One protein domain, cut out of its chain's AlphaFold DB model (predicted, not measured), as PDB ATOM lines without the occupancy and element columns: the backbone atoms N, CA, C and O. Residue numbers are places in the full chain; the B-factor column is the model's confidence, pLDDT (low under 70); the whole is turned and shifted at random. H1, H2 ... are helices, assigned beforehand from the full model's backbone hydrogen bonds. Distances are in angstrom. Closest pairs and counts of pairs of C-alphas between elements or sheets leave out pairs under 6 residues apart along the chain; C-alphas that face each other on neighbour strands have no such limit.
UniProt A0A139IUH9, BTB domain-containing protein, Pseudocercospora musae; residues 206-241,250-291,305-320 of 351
ATOM      1  N   SER A 206      34.492  13.999 -31.317       91.25
ATOM      2  CA  SER A 206      33.549  12.889 -31.393       91.25
ATOM      3  C   SER A 206      32.103  13.363 -31.180       91.25
ATOM      4  O   SER A 206      31.832  14.405 -30.572       91.25
ATOM      5  N   ILE A 207      31.124  12.539 -31.580       92.31
ATOM      6  CA  ILE A 207      29.697  12.769 -31.269       92.31
ATOM      7  C   ILE A 207      29.478  12.944 -29.759       92.31
ATOM      8  O   ILE A 207      28.625  13.732 -29.342       92.31
ATOM      9  N   ARG A 208      30.264  12.251 -28.927       93.00
ATOM     10  CA  ARG A 208      30.192  12.356 -27.464       93.00
ATOM     11  C   ARG A 208      30.670  13.719 -26.971       93.00
ATOM     12  O   ARG A 208      30.054  14.263 -26.055       93.00
ATOM     13  N   ASP A 209      31.705  14.277 -27.587       94.88
ATOM     14  CA  ASP A 209      32.256  15.588 -27.228       94.88
ATOM     15  C   ASP A 209      31.286  16.705 -27.599       94.88
ATOM     16  O   ASP A 209      30.968  17.553 -26.766       94.88
ATOM     17  N   ILE A 210      30.724  16.644 -28.810       96.38
ATOM     18  CA  ILE A 210      29.688  17.579 -29.263       96.38
ATOM     19  C   ILE A 210      28.432  17.480 -28.390       96.38
ATOM     20  O   ILE A 210      27.877  18.500 -27.975       96.38
ATOM     21  N   THR A 211      27.989  16.262 -28.064       96.38
ATOM     22  CA  THR A 211      26.842  16.039 -27.165       96.38
ATOM     23  C   THR A 211      27.086  16.631 -25.789       96.38
ATOM     24  O   THR A 211      26.201  17.267 -25.215       96.38
ATOM     25  N   TYR A 212      28.293  16.454 -25.265       96.50
ATOM     26  CA  TYR A 212      28.658  17.014 -23.980       96.50
ATOM     27  C   TYR A 212      28.643  18.532 -23.996       96.50
ATOM     28  O   TYR A 212      27.888  19.130 -23.233       96.50
ATOM     29  N   ILE A 213      29.401  19.167 -24.892       96.94
ATOM     30  CA  ILE A 213      29.532  20.620 -24.842       96.94
ATOM     31  C   ILE A 213      28.184  21.306 -25.090       96.94
ATOM     32  O   ILE A 213      27.794  22.183 -24.330       96.94
ATOM     33  N   THR A 214      27.391  20.834 -26.055       97.06
ATOM     34  CA  THR A 214      26.068  21.417 -26.353       97.06
ATOM     35  C   THR A 214      25.023  21.222 -25.252       97.06
ATOM     36  O   THR A 214      24.025  21.942 -25.245       97.06
ATOM     37  N   SER A 215      25.222  20.272 -24.332       96.81
ATOM     38  CA  SER A 215      24.341  20.080 -23.170       96.81
ATOM     39  C   SER A 215      24.781  20.858 -21.931       96.81
ATOM     40  O   SER A 215      23.973  21.011 -21.018       96.81
ATOM     41  N   HIS A 216      26.017  21.367 -21.904       96.44
ATOM     42  CA  HIS A 216      26.595  22.021 -20.727       96.44
ATOM     43  C   HIS A 216      26.885  23.511 -20.918       96.44
ATOM     44  O   HIS A 216      27.006  24.215 -19.921       96.44
ATOM     45  N   VAL A 217      26.955  24.019 -22.155       96.06
ATOM     46  CA  VAL A 217      27.112  25.461 -22.409       96.06
ATOM     47  C   VAL A 217      25.885  26.056 -23.106       96.06
ATOM     48  O   VAL A 217      25.202  25.361 -23.867       96.06
ATOM     49  N   PRO A 218      25.583  27.351 -22.893       95.00
ATOM     50  CA  PRO A 218      24.495  28.020 -23.597       95.00
ATOM     51  C   PRO A 218      24.678  27.969 -25.117       95.00
ATOM     52  O   PRO A 218      25.786  28.114 -25.629       95.00
ATOM     53  N   SER A 219      23.576  27.884 -25.869       93.19
ATOM     54  CA  SER A 219      23.602  27.903 -27.343       93.19
ATOM     55  C   SER A 219      24.158  29.202 -27.946       93.19
ATOM     56  O   SER A 219      24.486  29.245 -29.130       93.19
ATOM     57  N   SER A 220      24.255  30.262 -27.140       91.31
ATOM     58  CA  SER A 220      24.886  31.534 -27.490       91.31
ATOM     59  C   SER A 220      26.386  31.588 -27.195       91.31
ATOM     60  O   SER A 220      26.990  32.622 -27.474       91.31
ATOM     61  N   SER A 221      26.973  30.546 -26.598       93.56
ATOM     62  CA  SER A 221      28.388  30.550 -26.230       93.56
ATOM     63  C   SER A 221      29.281  30.651 -27.466       93.56
ATOM     64  O   SER A 221      29.053  29.975 -28.474       93.56
ATOM     65  N   GLY A 222      30.327  31.476 -27.363       91.31
ATOM     66  CA  GLY A 222      31.344  31.625 -28.406       91.31
ATOM     67  C   GLY A 222      32.089  30.317 -28.681       91.31
ATOM     68  O   GLY A 222      32.421  30.032 -29.832       91.31
ATOM     69  N   LEU A 223      32.245  29.466 -27.659       94.81
ATOM     70  CA  LEU A 223      32.924  28.180 -27.786       94.81
ATOM     71  C   LEU A 223      32.221  27.248 -28.777       94.81
ATOM     72  O   LEU A 223      32.899  26.551 -29.518       94.81
ATOM     73  N   LEU A 224      30.885  27.257 -28.862       96.12
ATOM     74  CA  LEU A 224      30.146  26.394 -29.799       96.12
ATOM     75  C   LEU A 224      30.336  26.788 -31.271       96.12
ATOM     76  O   LEU A 224      30.034  25.992 -32.163       96.12
ATOM     77  N   ARG A 225      30.855  27.990 -31.547       95.00
ATOM     78  CA  ARG A 225      31.217  28.405 -32.905       95.00
ATOM     79  C   ARG A 225      32.461  27.670 -33.406       95.00
ATOM     80  O   ARG A 225      32.494  27.329 -34.580       95.00
ATOM     81  N   PHE A 226      33.427  27.379 -32.533       95.06
ATOM     82  CA  PHE A 226      34.647  26.643 -32.883       95.06
ATOM     83  C   PHE A 226      34.369  25.268 -33.517       95.06
ATOM     84  O   PHE A 226      34.764  25.070 -34.664       95.06
ATOM     85  N   PRO A 227      33.648  24.333 -32.862       95.00
ATOM     86  CA  PRO A 227      33.403  23.017 -33.432       95.00
ATOM     87  C   PRO A 227      32.554  23.087 -34.705       95.00
ATOM     88  O   PRO A 227      32.740  22.270 -35.596       95.00
ATOM     89  N   ALA A 228      31.644  24.063 -34.817       95.44
ATOM     90  CA  ALA A 228      30.821  24.240 -36.011       95.44
ATOM     91  C   ALA A 228      31.642  24.740 -37.211       95.44
ATOM     92  O   ALA A 228      31.506  24.210 -38.312       95.44
ATOM     93  N   ASP A 229      32.499  25.740 -36.994       94.00
ATOM     94  CA  ASP A 229      33.362  26.301 -38.031       94.00
ATOM     95  C   ASP A 229      34.445  25.277 -38.452       94.00
ATOM     96  O   ASP A 229      34.710  25.123 -39.643       94.00
ATOM     97  N   ALA A 230      35.012  24.515 -37.508       91.56
ATOM     98  CA  ALA A 230      35.994  23.472 -37.809       91.56
ATOM     99  C   ALA A 230      35.366  22.241 -38.495       91.56
ATOM    100  O   ALA A 230      35.939  21.705 -39.441       91.56
ATOM    101  N   TRP A 231      34.154  21.829 -38.097       91.31
ATOM    102  CA  TRP A 231      33.427  20.752 -38.781       91.31
ATOM    103  C   TRP A 231      33.096  21.143 -40.224       91.31
ATOM    104  O   TRP A 231      33.321  20.358 -41.141       91.31
ATOM    105  N   GLN A 232      32.630  22.381 -40.438       89.56
ATOM    106  CA  GLN A 232      32.362  22.907 -41.778       89.56
ATOM    107  C   GLN A 232      33.597  22.808 -42.682       89.56
ATOM    108  O   GLN A 232      33.484  22.388 -43.831       89.56
ATOM    109  N   PHE A 233      34.770  23.169 -42.167       87.25
ATOM    110  CA  PHE A 233      36.017  23.069 -42.915       87.25
ATOM    111  C   PHE A 233      36.389  21.626 -43.271       87.25
ATOM    112  O   PHE A 233      36.735  21.360 -44.420       87.25
ATOM    113  N   LEU A 234      36.269  20.690 -42.327       86.25
ATOM    114  CA  LEU A 234      36.591  19.285 -42.583       86.25
ATOM    115  C   LEU A 234      35.732  18.679 -43.692       86.25
ATOM    116  O   LEU A 234      36.260  17.976 -44.549       86.25
ATOM    117  N   ILE A 235      34.441  19.012 -43.742       85.06
ATOM    118  CA  ILE A 235      33.593  18.574 -44.857       85.06
ATOM    119  C   ILE A 235      34.063  19.169 -46.162       85.06
ATOM    120  O   ILE A 235      34.080  18.477 -47.168       85.06
ATOM    121  N   MET A 236      34.394  20.462 -46.163       83.00
ATOM    122  CA  MET A 236      34.810  21.143 -47.379       83.00
ATOM    123  C   MET A 236      36.093  20.521 -47.925       83.00
ATOM    124  O   MET A 236      36.204  20.399 -49.137       83.00
ATOM    125  N   LEU A 237      37.017  20.089 -47.059       82.81
ATOM    126  CA  LEU A 237      38.203  19.333 -47.463       82.81
ATOM    127  C   LEU A 237      37.855  17.954 -48.035       82.81
ATOM    128  O   LEU A 237      38.427  17.567 -49.046       82.81
ATOM    129  N   GLN A 238      36.918  17.237 -47.415       79.94
ATOM    130  CA  GLN A 238      36.481  15.908 -47.863       79.94
ATOM    131  C   GLN A 238      35.606  15.945 -49.125       79.94
ATOM    132  O   GLN A 238      35.545  14.971 -49.860       79.94
ATOM    133  N   SER A 239      34.941  17.070 -49.391       74.94
ATOM    134  CA  SER A 239      34.016  17.249 -50.518       74.94
ATOM    135  C   SER A 239      34.697  17.758 -51.790       74.94
ATOM    136  O   SER A 239      33.998  18.199 -52.700       74.94
ATOM    137  N   TYR A 240      36.032  17.771 -51.861       73.38
ATOM    138  CA  TYR A 240      36.732  17.926 -53.135       73.38
ATOM    139  C   TYR A 240      36.834  16.539 -53.768       73.38
ATOM    140  O   TYR A 240      37.755  15.811 -53.409       73.38
ATOM    141  N   PRO A 241      35.901  16.148 -54.662       61.62
ATOM    142  CA  PRO A 241      36.052  14.906 -55.393       61.62
ATOM    143  C   PRO A 241      37.359  15.001 -56.172       61.62
ATOM    144  O   PRO A 241      37.526  15.901 -57.006       61.62
ATOM    145  N   LEU A 250      31.179   8.244 -48.887       77.25
ATOM    146  CA  LEU A 250      31.662   9.193 -47.873       77.25
ATOM    147  C   LEU A 250      30.595  10.234 -47.499       77.25
ATOM    148  O   LEU A 250      30.395  10.556 -46.325       77.25
ATOM    149  N   THR A 251      29.854  10.725 -48.495       76.00
ATOM    150  CA  THR A 251      28.763  11.686 -48.270       76.00
ATOM    151  C   THR A 251      27.656  11.074 -47.404       76.00
ATOM    152  O   THR A 251      27.103  11.754 -46.532       76.00
ATOM    153  N   CYS A 252      27.361   9.780 -47.591       80.50
ATOM    154  CA  CYS A 252      26.384   9.058 -46.778       80.50
ATOM    155  C   CYS A 252      26.834   8.951 -45.314       80.50
ATOM    156  O   CYS A 252      26.052   9.274 -44.417       80.50
ATOM    157  N   GLU A 253      28.092   8.582 -45.050       84.12
ATOM    158  CA  GLU A 253      28.610   8.467 -43.678       84.12
ATOM    159  C   GLU A 253      28.536   9.794 -42.916       84.12
ATOM    160  O   GLU A 253      28.123   9.845 -41.753       84.12
ATOM    161  N   MET A 254      28.889  10.897 -43.575       81.38
ATOM    162  CA  MET A 254      28.847  12.224 -42.965       81.38
ATOM    163  C   MET A 254      27.418  12.671 -42.654       81.38
ATOM    164  O   MET A 254      27.170  13.276 -41.604       81.38
ATOM    165  N   GLN A 255      26.465  12.352 -43.534       84.69
ATOM    166  CA  GLN A 255      25.052  12.599 -43.277       84.69
ATOM    167  C   GLN A 255      24.558  11.777 -42.078       84.69
ATOM    168  O   GLN A 255      23.917  12.332 -41.181       84.69
ATOM    169  N   GLU A 256      24.901  10.490 -42.005       89.00
ATOM    170  CA  GLU A 256      24.539   9.637 -40.869       89.00
ATOM    171  C   GLU A 256      25.128  10.145 -39.548       89.00
ATOM    172  O   GLU A 256      24.455  10.140 -38.512       89.00
ATOM    173  N   GLN A 257      26.375  10.623 -39.558       86.56
ATOM    174  CA  GLN A 257      26.977  11.262 -38.388       86.56
ATOM    175  C   GLN A 257      26.230  12.541 -38.001       86.56
ATOM    176  O   GLN A 257      25.965  12.761 -36.815       86.56
ATOM    177  N   MET A 258      25.833  13.354 -38.985       88.12
ATOM    178  CA  MET A 258      25.088  14.587 -38.745       88.12
ATOM    179  C   MET A 258      23.742  14.337 -38.056       88.12
ATOM    180  O   MET A 258      23.365  15.064 -37.136       88.12
ATOM    181  N   GLU A 259      23.042  13.271 -38.443       92.31
ATOM    182  CA  GLU A 259      21.774  12.860 -37.829       92.31
ATOM    183  C   GLU A 259      21.927  12.388 -36.375       92.31
ATOM    184  O   GLU A 259      20.975  12.458 -35.591       92.31
ATOM    185  N   ARG A 260      23.130  11.943 -35.986       94.50
ATOM    186  CA  ARG A 260      23.446  11.527 -34.612       94.50
ATOM    187  C   ARG A 260      23.815  12.693 -33.698       94.50
ATOM    188  O   ARG A 260      23.759  12.529 -32.477       94.50
ATOM    189  N   PHE A 261      24.188  13.855 -34.239       95.06
ATOM    190  CA  PHE A 261      24.499  15.013 -33.407       95.06
ATOM    191  C   PHE A 261      23.241  15.589 -32.729       95.06
ATOM    192  O   PHE A 261      22.133  15.544 -33.274       95.06
ATOM    193  N   PRO A 262      23.386  16.209 -31.544       96.44
ATOM    194  CA  PRO A 262      22.308  16.976 -30.929       96.44
ATOM    195  C   PRO A 262      21.819  18.066 -31.881       96.44
ATOM    196  O   PRO A 262      22.632  18.822 -32.392       96.44
ATOM    197  N   LYS A 263      20.497  18.222 -32.045       95.56
ATOM    198  CA  LYS A 263      19.863  19.128 -33.033       95.56
ATOM    199  C   LYS A 263      20.390  20.571 -33.055       95.56
ATOM    200  O   LYS A 263      20.311  21.233 -34.087       95.56
ATOM    201  N   VAL A 264      20.905  21.067 -31.931       95.94
ATOM    202  CA  VAL A 264      21.514  22.402 -31.835       95.94
ATOM    203  C   VAL A 264      22.775  22.501 -32.700       95.94
ATOM    204  O   VAL A 264      22.984  23.523 -33.345       95.94
ATOM    205  N   PHE A 265      23.585  21.445 -32.761       96.06
ATOM    206  CA  PHE A 265      24.850  21.448 -33.488       96.06
ATOM    207  C   PHE A 265      24.687  21.514 -35.019       96.06
ATOM    208  O   PHE A 265      25.240  22.447 -35.599       96.06
ATOM    209  N   PRO A 266      23.856  20.681 -35.688       95.31
ATOM    210  CA  PRO A 266      23.549  20.848 -37.110       95.31
ATOM    211  C   PRO A 266      23.068  22.262 -37.459       95.31
ATOM    212  O   PRO A 266      23.441  22.811 -38.493       95.31
ATOM    213  N   ALA A 267      22.270  22.892 -36.588       95.69
ATOM    214  CA  ALA A 267      21.807  24.263 -36.799       95.69
ATOM    215  C   ALA A 267      22.957  25.288 -36.734       95.69
ATOM    216  O   ALA A 267      22.972  26.247 -37.511       95.69
ATOM    217  N   LEU A 268      23.935  25.087 -35.844       95.50
ATOM    218  CA  LEU A 268      25.151  25.901 -35.783       95.50
ATOM    219  C   LEU A 268      26.027  25.702 -37.024       95.50
ATOM    220  O   LEU A 268      26.476  26.696 -37.598       95.50
ATOM    221  N   CYS A 269      26.200  24.460 -37.480       94.81
ATOM    222  CA  CYS A 269      26.927  24.139 -38.710       94.81
ATOM    223  C   CYS A 269      26.261  24.776 -39.936       94.81
ATOM    224  O   CYS A 269      26.925  25.448 -40.719       94.81
ATOM    225  N   ALA A 270      24.934  24.673 -40.064       94.44
ATOM    226  CA  ALA A 270      24.184  25.334 -41.131       94.44
ATOM    227  C   ALA A 270      24.357  26.862 -41.084       94.44
ATOM    228  O   ALA A 270      24.563  27.506 -42.112       94.44
ATOM    229  N   LYS A 271      24.344  27.460 -39.886       94.38
ATOM    230  CA  LYS A 271      24.615  28.892 -39.708       94.38
ATOM    231  C   LYS A 271      26.052  29.263 -40.096       94.38
ATOM    232  O   LYS A 271      26.257  30.354 -40.621       94.38
ATOM    233  N   ALA A 272      27.044  28.417 -39.817       93.38
ATOM    234  CA  ALA A 272      28.429  28.605 -40.264       93.38
ATOM    235  C   ALA A 272      28.541  28.540 -41.791       93.38
ATOM    236  O   ALA A 272      29.043  29.481 -42.403       93.38
ATOM    237  N   ALA A 273      27.947  27.517 -42.408       92.56
ATOM    238  CA  ALA A 273      27.916  27.349 -43.856       92.56
ATOM    239  C   ALA A 273      27.250  28.538 -44.570       92.56
ATOM    240  O   ALA A 273      27.795  29.056 -45.540       92.56
ATOM    241  N   VAL A 274      26.111  29.036 -44.068       93.44
ATOM    242  CA  VAL A 274      25.445  30.224 -44.638       93.44
ATOM    243  C   VAL A 274      26.332  31.466 -44.537       93.44
ATOM    244  O   VAL A 274      26.456  32.200 -45.515       93.44
ATOM    245  N   ARG A 275      26.971  31.704 -43.383       92.69
ATOM    246  CA  ARG A 275      27.902  32.831 -43.203       92.69
ATOM    247  C   ARG A 275      29.061  32.755 -44.195       92.69
ATOM    248  O   ARG A 275      29.341  33.740 -44.869       92.69
ATOM    249  N   ASN A 276      29.671  31.581 -44.334       90.25
ATOM    250  CA  ASN A 276      30.768  31.357 -45.268       90.25
ATOM    251  C   ASN A 276      30.328  31.520 -46.735       90.25
ATOM    252  O   ASN A 276      30.992  32.214 -47.502       90.25
ATOM    253  N   ALA A 277      29.163  30.990 -47.120       90.25
ATOM    254  CA  ALA A 277      28.614  31.161 -48.464       90.25
ATOM    255  C   ALA A 277      28.346  32.638 -48.799       90.25
ATOM    256  O   ALA A 277      28.693  33.103 -49.886       90.25
ATOM    257  N   LEU A 278      27.780  33.403 -47.857       90.62
ATOM    258  CA  LEU A 278      27.603  34.852 -48.005       90.62
ATOM    259  C   LEU A 278      28.952  35.572 -48.129       90.62
ATOM    260  O   LEU A 278      29.100  36.469 -48.960       90.62
ATOM    261  N   ALA A 279      29.943  35.148 -47.346       88.19
ATOM    262  CA  ALA A 279      31.288  35.700 -47.368       88.19
ATOM    263  C   ALA A 279      31.985  35.468 -48.723       88.19
ATOM    264  O   ALA A 279      32.537  36.412 -49.297       88.19
ATOM    265  N   LEU A 280      31.881  34.257 -49.284       86.00
ATOM    266  CA  LEU A 280      32.369  33.903 -50.622       86.00
ATOM    267  C   LEU A 280      31.624  34.662 -51.729       86.00
ATOM    268  O   LEU A 280      32.248  35.191 -52.653       86.00
ATOM    269  N   ALA A 281      30.297  34.777 -51.626       86.12
ATOM    270  CA  ALA A 281      29.486  35.556 -52.560       86.12
ATOM    271  C   ALA A 281      29.878  37.044 -52.553       86.12
ATOM    272  O   ALA A 281      29.910  37.686 -53.603       86.12
ATOM    273  N   CYS A 282      30.235  37.598 -51.392       84.12
ATOM    274  CA  CYS A 282      30.725  38.970 -51.287       84.12
ATOM    275  C   CYS A 282      32.079  39.166 -51.999       84.12
ATOM    276  O   CYS A 282      32.300  40.182 -52.660       84.12
ATOM    277  N   VAL A 283      32.980  38.180 -51.922       76.62
ATOM    278  CA  VAL A 283      34.268  38.220 -52.640       76.62
ATOM    279  C   VAL A 283      34.056  38.168 -54.158       76.62
ATOM    280  O   VAL A 283      34.698  38.912 -54.907       76.62
ATOM    281  N   THR A 284      33.141  37.316 -54.632       71.31
ATOM    282  CA  THR A 284      32.891  37.117 -56.070       71.31
ATOM    283  C   THR A 284      32.111  38.261 -56.721       71.31
ATOM    284  O   THR A 284      32.347  38.551 -57.893       71.31
ATOM    285  N   SER A 285      31.265  38.977 -55.974       64.81
ATOM    286  CA  SER A 285      30.417  40.074 -56.480       64.81
ATOM    287  C   SER A 285      31.142  41.402 -56.770       64.81
ATOM    288  O   SER A 285      30.493  42.403 -57.067       64.81
ATOM    289  N   GLY A 286      32.481  41.420 -56.790       53.81
ATOM    290  CA  GLY A 286      33.249  42.521 -57.397       53.81
ATOM    291  C   GLY A 286      34.314  43.173 -56.516       53.81
ATOM    292  O   GLY A 286      35.013  44.074 -56.980       53.81
ATOM    293  N   PHE A 287      34.535  42.688 -55.290       52.84
ATOM    294  CA  PHE A 287      35.630  43.177 -54.436       52.84
ATOM    295  C   PHE A 287      37.027  42.667 -54.848       52.84
ATOM    296  O   PHE A 287      38.030  43.016 -54.226       52.84
ATOM    297  N   LYS A 288      37.127  41.905 -55.950       48.66
ATOM    298  CA  LYS A 288      38.408  41.498 -56.558       48.66
ATOM    299  C   LYS A 288      39.297  42.677 -56.991       48.66
ATOM    300  O   LYS A 288      40.487  42.464 -57.190       48.66
ATOM    301  N   SER A 289      38.779  43.905 -57.122       47.66
ATOM    302  CA  SER A 289      39.605  45.045 -57.571       47.66
ATOM    303  C   SER A 289      40.335  45.818 -56.461       47.66
ATOM    304  O   SER A 289      41.259  46.564 -56.783       47.66
ATOM    305  N   ALA A 290      39.987  45.630 -55.181       48.31
ATOM    306  CA  ALA A 290      40.573  46.403 -54.076       48.31
ATOM    307  C   ALA A 290      41.632  45.629 -53.267       48.31
ATOM    308  O   ALA A 290      42.656  46.203 -52.908       48.31
ATOM    309  N   ILE A 291      41.449  44.320 -53.045       50.88
ATOM    310  CA  ILE A 291      42.367  43.507 -52.215       50.88
ATOM    311  C   ILE A 291      43.740  43.302 -52.884       50.88
ATOM    312  O   ILE A 291      44.750  43.208 -52.202       50.88
ATOM    313  N   TRP A 305      27.917  43.960 -45.690       76.25
ATOM    314  CA  TRP A 305      26.823  43.043 -45.982       76.25
ATOM    315  C   TRP A 305      26.279  42.410 -44.706       76.25
ATOM    316  O   TRP A 305      26.988  41.781 -43.927       76.25
ATOM    317  N   LYS A 306      24.973  42.590 -44.484       82.69
ATOM    318  CA  LYS A 306      24.278  42.001 -43.342       82.69
ATOM    319  C   LYS A 306      24.319  40.480 -43.475       82.69
ATOM    320  O   LYS A 306      23.659  39.938 -44.354       82.69
ATOM    321  N   GLY A 307      25.041  39.806 -42.584       84.25
ATOM    322  CA  GLY A 307      24.951  38.351 -42.444       84.25
ATOM    323  C   GLY A 307      26.272  37.594 -42.378       84.25
ATOM    324  O   GLY A 307      26.220  36.400 -42.110       84.25
ATOM    325  N   HIS A 308      27.421  38.246 -42.567       88.94
ATOM    326  CA  HIS A 308      28.730  37.642 -42.310       88.94
ATOM    327  C   HIS A 308      29.729  38.694 -41.806       88.94
ATOM    328  O   HIS A 308      29.527  39.891 -42.012       88.94
ATOM    329  N   SER A 309      30.789  38.256 -41.133       89.06
ATOM    330  CA  SER A 309      31.932  39.093 -40.749       89.06
ATOM    331  C   SER A 309      33.119  38.872 -41.696       89.06
ATOM    332  O   SER A 309      33.035  38.081 -42.643       89.06
ATOM    333  N   PHE A 310      34.220  39.601 -41.498       87.25
ATOM    334  CA  PHE A 310      35.447  39.396 -42.276       87.25
ATOM    335  C   PHE A 310      36.018  37.988 -42.043       87.25
ATOM    336  O   PHE A 310      36.410  37.304 -42.981       87.25
ATOM    337  N   GLU A 311      35.948  37.530 -40.803       89.44
ATOM    338  CA  GLU A 311      36.453  36.266 -40.281       89.44
ATOM    339  C   GLU A 311      35.712  35.068 -40.878       89.44
ATOM    340  O   GLU A 311      36.291  34.000 -41.014       89.44
ATOM    341  N   ASP A 312      34.458  35.232 -41.314       90.06
ATOM    342  CA  ASP A 312      33.724  34.174 -42.024       90.06
ATOM    343  C   ASP A 312      34.312  33.871 -43.427       90.06
ATOM    344  O   ASP A 312      33.923  32.881 -44.052       90.06
ATOM    345  N   ARG A 313      35.247  34.703 -43.925       85.88
ATOM    346  CA  ARG A 313      36.030  34.463 -45.157       85.88
ATOM    347  C   ARG A 313      37.293  33.639 -44.926       85.88
ATOM    348  O   ARG A 313      37.878  33.181 -45.903       85.88
ATOM    349  N   LEU A 314      37.742  33.545 -43.682       87.94
ATOM    350  CA  LEU A 314      38.992  32.896 -43.318       87.94
ATOM    351  C   LEU A 314      38.738  31.422 -43.007       87.94
ATOM    352  O   LEU A 314      37.643  31.053 -42.561       87.94
ATOM    353  N   ASP A 315      39.762  30.597 -43.217       86.75
ATOM    354  CA  ASP A 315      39.795  29.258 -42.640       86.75
ATOM    355  C   ASP A 315      39.684  29.366 -41.108       86.75
ATOM    356  O   ASP A 315      40.075  30.370 -40.511       86.75
ATOM    357  N   TRP A 316      39.113  28.363 -40.444       86.25
ATOM    358  CA  TRP A 316      38.964  28.360 -38.992       86.25
ATOM    359  C   TRP A 316      40.312  28.457 -38.258       86.25
ATOM    360  O   TRP A 316      40.325  28.979 -37.141       86.25
ATOM    361  N   THR A 317      41.404  28.011 -38.891       87.56
ATOM    362  CA  THR A 317      42.803  28.145 -38.442       87.56
ATOM    363  C   THR A 317      43.342  29.575 -38.556       87.56
ATOM    364  O   THR A 317      44.148  29.989 -37.727       87.56
ATOM    365  N   ASP A 318      42.864  30.338 -39.542       88.38
ATOM    366  CA  ASP A 318      43.295  31.708 -39.849       88.38
ATOM    367  C   ASP A 318      42.450  32.782 -39.143       88.38
ATOM    368  O   ASP A 318      42.769  33.972 -39.187       88.38
ATOM    369  N   LYS A 319      41.335  32.394 -38.512       90.12
ATOM    370  CA  LYS A 319      40.472  33.321 -37.771       90.12
ATOM    371  C   LYS A 319      41.202  33.920 -36.572       90.12
ATOM    372  O   LYS A 319      41.961  33.240 -35.884       90.12
ATOM    373  N   ASP A 320      40.884  35.180 -36.268       89.94
ATOM    374  CA  ASP A 320      41.324  35.813 -35.022       89.94
ATOM    375  C   ASP A 320      40.876  34.948 -33.832       89.94
ATOM    376  O   ASP A 320      39.719  34.517 -33.754       89.94
TER     377      ASP A 320
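What this domain is: This is residues 206 to 241, 250 to 291 and 305 to 320 of the 351 residues of the protein "BTB domain-containing protein" of Pseudocercospora musae (UniProt A0A139IUH9). Two long helices cross as a skewed X, H2 passing over the first half of the longest helix, H4, while the shorter H1 and H3 gather toward the end where H4 begins: H1 meets H2 and H4 with its last turns, and H3 makes a corner with H4. The other half of H4 reaches away from this group as an arm, prolonged by residues 284 to 290, which stick out; residues 305 to 320, a stretch with no named element, cross that half and run on toward the side where H2 lies. The printed part has 94 residues with four named helices, in the order H1, H2, H3, H4, and no named strand, and is all helix. It is only just compact, close to loose, with a radius of gyration of the C-alphas of 14.6 A and spans of 45 by 33 by 21 A.

How they stand to each other: H4, residues 264 to 284, touches H2, residues 222 to 238, with residues 265 to 273 alone; the closest C-alphas, those of Ala 228 and Cys 269, are 4.7 A apart. H2 and H4 run the same way at a steep tilt of 66 degrees. H1, residues 207 to 216, only just touches H4, about perpendicular at 82 degrees, with 3 pairs of C-alphas within 8 A; the closest are those of Thr 214 and Val 264, 7.2 A apart. H1 and H2 form a helical hairpin, opposite ways at a shallow tilt of 22 degrees, and only just touch, with 3 pairs of C-alphas within 8 A; the closest, those of Thr 214 and Leu 224, are 7.3 A apart. H3, residues 250 to 260, is close to H4 but not clearly touching, with the closest C-alphas, those of Met 258 and Pro 266, 6.7 A apart. H2 and H3 are near each other, with 5 pairs of C-alphas within 10 A. The packing of the helices is mostly crossed, but only just: of 3 touching pairs, 1 is at a shallow tilt. In H1, H3 and H4 every O i to N i+4 pair is within hydrogen-bond range; in H2 10 of 13 are.

Where its parts are: H4 is 30.6 A long, from C-alpha 264 at (21.514, 22.402, -31.835) to C-alpha 284 at (32.891, 37.117, -56.070). H2 is 25.5 A long, H3 15.8 A and H1 14.4 A, which begins with C-alpha 207 at (29.697, 12.769, -31.269).

The domain as a whole: The two C-alphas farthest apart are those of Arg 208 and Ser 289, at 45.4 A. Residues 242 to 249 are not printed, with 10.4 A between C-alphas 241 and 250; residues 292 to 304 are not printed either, with 16.8 A between C-alphas 291 and 305. The links H1 to H2 and H3 to H4 are tight, and the link H2 to H3 runs across the first cut. The mean pLDDT of the printed part is 86.6; residue 241 and residues 285 to 291 are under 70.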